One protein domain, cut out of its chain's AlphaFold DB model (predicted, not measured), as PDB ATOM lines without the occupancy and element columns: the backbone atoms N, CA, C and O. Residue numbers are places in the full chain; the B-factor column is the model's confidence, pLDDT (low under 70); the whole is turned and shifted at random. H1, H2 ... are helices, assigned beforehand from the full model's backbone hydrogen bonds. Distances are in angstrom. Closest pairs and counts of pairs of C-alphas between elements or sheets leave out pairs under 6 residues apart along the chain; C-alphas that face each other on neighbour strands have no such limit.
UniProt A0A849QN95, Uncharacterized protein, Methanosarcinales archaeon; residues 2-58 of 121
ATOM      1  N   ASN A   2      33.320 116.779  20.715       78.88
ATOM      2  CA  ASN A   2      32.608 116.786  21.997       78.88
ATOM      3  C   ASN A   2      33.362 115.988  23.082       78.88
ATOM      4  O   ASN A   2      33.299 114.761  23.086       78.88
ATOM      5  N   LYS A   3      34.060 116.672  24.005       83.31
ATOM      6  CA  LYS A   3      34.812 116.044  25.117       83.31
ATOM      7  C   LYS A   3      33.964 115.046  25.919       83.31
ATOM      8  O   LYS A   3      34.487 114.031  26.366       83.31
ATOM      9  N   MET A   4      32.658 115.301  26.049       87.38
ATOM     10  CA  MET A   4      31.714 114.404  26.723       87.38
ATOM     11  C   MET A   4      31.618 113.038  26.027       87.38
ATOM     12  O   MET A   4      31.633 112.012  26.699       87.38
ATOM     13  N   LEU A   5      31.586 113.006  24.690       87.62
ATOM     14  CA  LEU A   5      31.508 111.757  23.928       87.62
ATOM     15  C   LEU A   5      32.780 110.915  24.099       87.62
ATOM     16  O   LEU A   5      32.704 109.697  24.242       87.62
ATOM     17  N   THR A   6      33.947 111.565  24.149       90.38
ATOM     18  CA  THR A   6      35.226 110.892  24.414       90.38
ATOM     19  C   THR A   6      35.270 110.293  25.821       90.38
ATOM     20  O   THR A   6      35.684 109.147  25.975       90.38
ATOM     21  N   LEU A   7      34.798 111.028  26.836       90.75
ATOM     22  CA  LEU A   7      34.724 110.552  28.223       90.75
ATOM     23  C   LEU A   7      33.788 109.347  28.379       90.75
ATOM     24  O   LEU A   7      34.165 108.371  29.022       90.75
ATOM     25  N   VAL A   8      32.604 109.381  27.758       93.00
ATOM     26  CA  VAL A   8      31.649 108.258  27.799       93.00
ATOM     27  C   VAL A   8      32.235 107.011  27.131       93.00
ATOM     28  O   VAL A   8      32.140 105.921  27.692       93.00
ATOM     29  N   ASN A   9      32.890 107.158  25.975       93.81
ATOM     30  CA  ASN A   9      33.508 106.025  25.285       93.81
ATOM     31  C   ASN A   9      34.684 105.432  26.082       93.81
ATOM     32  O   ASN A   9      34.821 104.216  26.175       93.81
ATOM     33  N   TYR A  10      35.504 106.282  26.709       92.00
ATOM     34  CA  TYR A  10      36.593 105.837  27.579       92.00
ATOM     35  C   TYR A  10      36.076 105.062  28.796       92.00
ATOM     36  O   TYR A  10      36.580 103.983  29.100       92.00
ATOM     37  N   LEU A  11      35.023 105.564  29.454       92.31
ATOM     38  CA  LEU A  11      34.405 104.878  30.588       92.31
ATOM     39  C   LEU A  11      33.849 103.507  30.172       92.31
ATOM     40  O   LEU A  11      34.047 102.522  30.878       92.31
ATOM     41  N   TYR A  12      33.203 103.425  29.005       93.38
ATOM     42  CA  TYR A  12      32.697 102.165  28.462       93.38
ATOM     43  C   TYR A  12      33.820 101.141  28.249       93.38
ATOM     44  O   TYR A  12      33.711 100.008  28.722       93.38
ATOM     45  N   LEU A  13      34.921 101.545  27.611       91.62
ATOM     46  CA  LEU A  13      36.075 100.670  27.387       91.62
ATOM     47  C   LEU A  13      36.683 100.177  28.706       91.62
ATOM     48  O   LEU A  13      36.848  98.971  28.871       91.62
ATOM     49  N   LEU A  14      36.895 101.069  29.680       90.44
ATOM     50  CA  LEU A  14      37.399 100.692  31.006       90.44
ATOM     51  C   LEU A  14      36.486  99.686  31.711       90.44
ATOM     52  O   LEU A  14      36.953  98.687  32.253       90.44
ATOM     53  N   THR A  15      35.169  99.921  31.702       91.56
ATOM     54  CA  THR A  15      34.227  98.990  32.344       91.56
ATOM     55  C   THR A  15      34.230  97.619  31.672       91.56
ATOM     56  O   THR A  15      34.087  96.601  32.353       91.56
ATOM     57  N   LYS A  16      34.428  97.575  30.350       90.31
ATOM     58  CA  LYS A  16      34.545  96.333  29.591       90.31
ATOM     59  C   LYS A  16      35.823  95.575  29.959       90.31
ATOM     60  O   LYS A  16      35.730  94.394  30.276       90.31
ATOM     61  N   GLU A  17      36.971  96.247  29.981       90.88
ATOM     62  CA  GLU A  17      38.263  95.648  30.348       90.88
ATOM     63  C   GLU A  17      38.253  95.088  31.776       90.88
ATOM     64  O   GLU A  17      38.653  93.947  31.996       90.88
ATOM     65  N   ILE A  18      37.708  95.837  32.744       89.81
ATOM     66  CA  ILE A  18      37.571  95.378  34.138       89.81
ATOM     67  C   ILE A  18      36.700  94.119  34.214       89.81
ATOM     68  O   ILE A  18      37.005  93.181  34.954       89.81
ATOM     69  N   LYS A  19      35.605  94.082  33.446       88.88
ATOM     70  CA  LYS A  19      34.723  92.915  33.396       88.88
ATOM     71  C   LYS A  19      35.447  91.711  32.794       88.88
ATOM     72  O   LYS A  19      35.390  90.639  33.386       88.88
ATOM     73  N   GLU A  20      36.132  91.876  31.663       90.56
ATOM     74  CA  GLU A  20      36.910  90.807  31.022       90.56
ATOM     75  C   GLU A  20      38.002  90.260  31.952       90.56
ATOM     76  O   GLU A  20      38.106  89.044  32.107       90.56
ATOM     77  N   ALA A  21      38.732  91.130  32.657       88.56
ATOM     78  CA  ALA A  21      39.732  90.723  33.644       88.56
ATOM     79  C   ALA A  21      39.124  89.867  34.768       88.56
ATOM     80  O   ALA A  21      39.653  88.805  35.094       88.56
ATOM     81  N   LYS A  22      37.964  90.271  35.303       90.62
ATOM     82  CA  LYS A  22      37.256  89.507  36.339       90.62
ATOM     83  C   LYS A  22      36.770  88.142  35.839       90.62
ATOM     84  O   LYS A  22      36.806  87.166  36.581       90.62
ATOM     85  N   TYR A  23      36.311  88.049  34.589       89.50
ATOM     86  CA  TYR A  23      35.955  86.755  33.991       89.50
ATOM     87  C   TYR A  23      37.175  85.842  33.848       89.50
ATOM     88  O   TYR A  23      37.076  84.654  34.149       89.50
ATOM     89  N   MET A  24      38.318  86.389  33.426       89.88
ATOM     90  CA  MET A  24      39.561  85.627  33.313       89.88
ATOM     91  C   MET A  24      40.056  85.111  34.667       89.88
ATOM     92  O   MET A  24      40.508  83.972  34.738       89.88
ATOM     93  N   GLU A  25      39.910  85.896  35.736       92.19
ATOM     94  CA  GLU A  25      40.232  85.473  37.106       92.19
ATOM     95  C   GLU A  25      39.387  84.265  37.545       92.19
ATOM     96  O   GLU A  25      39.924  83.271  38.030       92.19
ATOM     97  N   VAL A  26      38.070  84.305  37.305       93.62
ATOM     98  CA  VAL A  26      37.169  83.183  37.627       93.62
ATOM     99  C   VAL A  26      37.523  81.929  36.826       93.62
ATOM    100  O   VAL A  26      37.446  80.823  37.358       93.62
ATOM    101  N   ILE A  27      37.913  82.082  35.557       94.06
ATOM    102  CA  ILE A  27      38.330  80.956  34.715       94.06
ATOM    103  C   ILE A  27      39.636  80.345  35.232       94.06
ATOM    104  O   ILE A  27      39.692  79.126  35.375       94.06
ATOM    105  N   ASP A  28      40.660  81.150  35.534       95.12
ATOM    106  CA  ASP A  28      41.926  80.614  36.054       95.12
ATOM    107  C   ASP A  28      41.716  79.896  37.387       95.12
ATOM    108  O   ASP A  28      42.200  78.777  37.562       95.12
ATOM    109  N   GLU A  29      40.917  80.466  38.293       97.25
ATOM    110  CA  GLU A  29      40.621  79.805  39.562       97.25
ATOM    111  C   GLU A  29      39.772  78.540  39.382       97.25
ATOM    112  O   GLU A  29      39.988  77.546  40.076       97.25
ATOM    113  N   GLY A  30      38.866  78.524  38.401       96.69
ATOM    114  CA  GLY A  30      38.154  77.317  37.991       96.69
ATOM    115  C   GLY A  30      39.103  76.218  37.504       96.69
ATOM    116  O   GLY A  30      38.998  75.076  37.951       96.69
ATOM    117  N   ILE A  31      40.077  76.557  36.652       97.69
ATOM    118  CA  ILE A  31      41.118  75.624  36.192       97.69
ATOM    119  C   ILE A  31      41.944  75.123  37.386       97.69
ATOM    120  O   ILE A  31      42.159  73.919  37.521       97.69
ATOM    121  N   ASN A  32      42.363  76.020  38.286       97.81
ATOM    122  CA  ASN A  32      43.100  75.655  39.498       97.81
ATOM    123  C   ASN A  32      42.303  74.676  40.366       97.81
ATOM    124  O   ASN A  32      42.863  73.703  40.870       97.81
ATOM    125  N   ALA A  33      41.000  74.910  40.534       98.31
ATOM    126  CA  ALA A  33      40.128  74.046  41.317       98.31
ATOM    127  C   ALA A  33      40.049  72.627  40.734       98.31
ATOM    128  O   ALA A  33      40.165  71.669  41.497       98.31
ATOM    129  N   LEU A  34      39.932  72.487  39.408       98.19
ATOM    130  CA  LEU A  34      39.908  71.183  38.731       98.19
ATOM    131  C   LEU A  34      41.202  70.386  38.951       98.19
ATOM    132  O   LEU A  34      41.151  69.182  39.206       98.19
ATOM    133  N   VAL A  35      42.356  71.060  38.907       98.25
ATOM    134  CA  VAL A  35      43.659  70.428  39.163       98.25
ATOM    135  C   VAL A  35      43.822  70.070  40.641       98.25
ATOM    136  O   VAL A  35      44.210  68.953  40.969       98.25
ATOM    137  N   ARG A  36      43.467  70.971  41.570       98.25
ATOM    138  CA  ARG A  36      43.536  70.695  43.022       98.25
ATOM    139  C   ARG A  36      42.627  69.544  43.453       98.25
ATOM    140  O   ARG A  36      42.954  68.841  44.403       98.25
ATOM    141  N   GLN A  37      41.496  69.361  42.775       98.19
ATOM    142  CA  GLN A  37      40.581  68.237  42.989       98.19
ATOM    143  C   GLN A  37      41.046  66.944  42.304       98.19
ATOM    144  O   GLN A  37      40.360  65.930  42.408       98.19
ATOM    145  N   ASN A  38      42.202  66.966  41.632       97.31
ATOM    146  CA  ASN A  38      42.787  65.835  40.920       97.31
ATOM    147  C   ASN A  38      41.867  65.269  39.816       97.31
ATOM    148  O   ASN A  38      41.944  64.087  39.490       97.31
ATOM    149  N   ILE A  39      40.977  66.108  39.262       98.19
ATOM    150  CA  ILE A  39      40.133  65.772  38.100       98.19
ATOM    151  C   ILE A  39      40.982  65.797  36.826       98.19
ATOM    152  O   ILE A  39      40.801  64.965  35.945       98.19
ATOM    153  N   TYR A  40      41.917  66.747  36.757       98.25
ATOM    154  CA  TYR A  40      42.943  66.845  35.725       98.25
ATOM    155  C   TYR A  40      44.324  66.869  36.371       98.25
ATOM    156  O   TYR A  40      44.499  67.407  37.465       98.25
ATOM    157  N   SER A  41      45.318  66.350  35.658       97.44
ATOM    158  CA  SER A  41      46.702  66.244  36.129       97.44
ATOM    159  C   SER A  41      47.446  67.580  36.064       97.44
ATOM    160  O   SER A  41      48.460  67.764  36.735       97.44
ATOM    161  N   SER A  42      46.990  68.506  35.216       98.12
ATOM    162  CA  SER A  42      47.642  69.798  34.977       98.12
ATOM    163  C   SER A  42      46.690  70.820  34.351       98.12
ATOM    164  O   SER A  42      45.643  70.459  33.809       98.12
ATOM    165  N   LYS A  43      47.073  72.106  34.378       97.25
ATOM    166  CA  LYS A  43      46.339  73.162  33.661       97.25
ATOM    167  C   LYS A  43      46.355  72.913  32.153       97.25
ATOM    168  O   LYS A  43      45.360  73.146  31.474       97.25
ATOM    169  N   GLU A  44      47.482  72.432  31.641       97.69
ATOM    170  CA  GLU A  44      47.702  72.125  30.232       97.69
ATOM    171  C   GLU A  44      46.718  71.064  29.739       97.69
ATOM    172  O   GLU A  44      46.198  71.178  28.629       97.69
ATOM    173  N   GLU A  45      46.413  70.065  30.569       97.88
ATOM    174  CA  GLU A  45      45.426  69.033  30.256       97.88
ATOM    175  C   GLU A  45      44.011  69.625  30.164       97.88
ATOM    176  O   GLU A  45      43.329  69.401  29.165       97.88
ATOM    177  N   VAL A  46      43.616  70.475  31.124       97.88
ATOM    178  CA  VAL A  46      42.322  71.187  31.095       97.88
ATOM    179  C   VAL A  46      42.185  72.022  29.821       97.88
ATOM    180  O   VAL A  46      41.160  71.977  29.141       97.88
ATOM    181  N   ILE A  47      43.225  72.787  29.476       96.88
ATOM    182  CA  ILE A  47      43.235  73.635  28.279       96.88
ATOM    183  C   ILE A  47      43.167  72.773  27.015       96.88
ATOM    184  O   ILE A  47      42.427  73.100  26.090       96.88
ATOM    185  N   THR A  48      43.908  71.667  26.973       97.25
ATOM    186  CA  THR A  48      43.908  70.747  25.832       97.25
ATOM    187  C   THR A  48      42.517  70.161  25.600       97.25
ATOM    188  O   THR A  48      42.038  70.158  24.464       97.25
ATOM    189  N   ASP A  49      41.840  69.724  26.661       97.75
ATOM    190  CA  ASP A  49      40.471  69.215  26.590       97.75
ATOM    191  C   ASP A  49      39.474  70.296  26.173       97.75
ATOM    192  O   ASP A  49      38.657  70.068  25.278       97.75
ATOM    193  N   ALA A  50      39.589  71.504  26.731       97.00
ATOM    194  CA  ALA A  50      38.748  72.637  26.356       97.00
ATOM    195  C   ALA A  50      38.909  73.014  24.873       97.00
ATOM    196  O   ALA A  50      37.918  73.245  24.177       97.00
ATOM    197  N   VAL A  51      40.145  73.039  24.361       96.75
ATOM    198  CA  VAL A  51      40.419  73.283  22.938       96.75
ATOM    199  C   VAL A  51      39.853  72.151  22.086       96.75
ATOM    200  O   VAL A  51      39.216  72.431  21.071       96.75
ATOM    201  N   ARG A  52      40.012  70.885  22.490       96.44
ATOM    202  CA  ARG A  52      39.435  69.751  21.753       96.44
ATOM    203  C   ARG A  52      37.913  69.868  21.677       96.44
ATOM    204  O   ARG A  52      37.363  69.806  20.581       96.44
ATOM    205  N   ALA A  53      37.251  70.131  22.802       97.56
ATOM    206  CA  ALA A  53      35.808  70.347  22.860       97.56
ATOM    207  C   ALA A  53      35.364  71.529  21.980       97.56
ATOM    208  O   ALA A  53      34.382  71.422  21.246       97.56
ATOM    209  N   LEU A  54      36.111  72.639  21.985       97.44
ATOM    210  CA  LEU A  54      35.847  73.785  21.112       97.44
ATOM    211  C   LEU A  54      35.935  73.410  19.627       97.44
ATOM    212  O   LEU A  54      35.089  73.836  18.841       97.44
ATOM    213  N   LEU A  55      36.948  72.635  19.236       96.06
ATOM    214  CA  LEU A  55      37.136  72.208  17.850       96.06
ATOM    215  C   LEU A  55      36.085  71.183  17.404       96.06
ATOM    216  O   LEU A  55      35.743  71.169  16.223       96.06
ATOM    217  N   GLU A  56      35.550  70.365  18.311       94.94
ATOM    218  CA  GLU A  56      34.390  69.509  18.024       94.94
ATOM    219  C   GLU A  56      33.106  70.329  17.845       94.94
ATOM    220  O   GLU A  56      32.359  70.113  16.894       94.94
ATOM    221  N   LEU A  57      32.871  71.328  18.701       97.25
ATOM    222  CA  LEU A  57      31.705  72.214  18.594       97.25
ATOM    223  C   LEU A  57      31.772  73.149  17.380       97.25
ATOM    224  O   LEU A  57      30.739  73.577  16.863       97.25
ATOM    225  N   LYS A  58      32.981  73.504  16.931       96.94
ATOM    226  CA  LYS A  58      33.222  74.390  15.786       96.94
ATOM    227  C   LYS A  58      34.247  73.775  14.823       96.94
ATOM    228  O   LYS A  58      35.358  74.300  14.712       96.94
TER     229      LYS A  58
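Overview. This is residues 2 to 58 of the 121 residues of an uncharacterized protein of Methanosarcinales archaeon (UniProt A0A849QN95). Two helices make an L: the long H1 forms the long arm, and the shorter H2 turns off from its far end at a corner formed with the link, residues 37 to 42. Two stretches stick out free: residues 2 to 27, of which 3 to 27 belong to H1, and residues 50 to 58, of which 50 to 57 belong to H2. The printed part has 57 residues with two named helices, H1 then H2, and no named strand; its class is all helix. It is extended, with a radius of gyration of the C-alphas of 17.6 A, and flat, spanning 54 by 28 by 12 A.

Along the chain. H1, residues 3 to 36, begins with C-alpha 3 at (34.812, 116.044, 25.117) and is 49.5 A long from first to last C-alpha. H2, residues 43 to 57, is 21.0 A long and ends with C-alpha 57 at (31.705, 72.214, 18.594).

Arrangement. H1 touches H2 with residues 31 to 35 alone, and H2 touches H1 with residues 43 to 46 alone. The closest C-alphas of the two, those of Ile 31 and Lys 43, are 6.3 A apart. They run opposite ways at a steep tilt of 68 degrees, only just short of about perpendicular. In H1 and H2 every O i to N i+4 pair is within hydrogen-bond range.

Size, cuts and confidence. The two C-alphas farthest apart, those of Asn 2 and Asn 38, are 55.3 A apart. The printed part has no cut, and the link from H1 to H2 is short, with 6 residues. The mean pLDDT of the printed part is 94.1, and no printed residue is under 70.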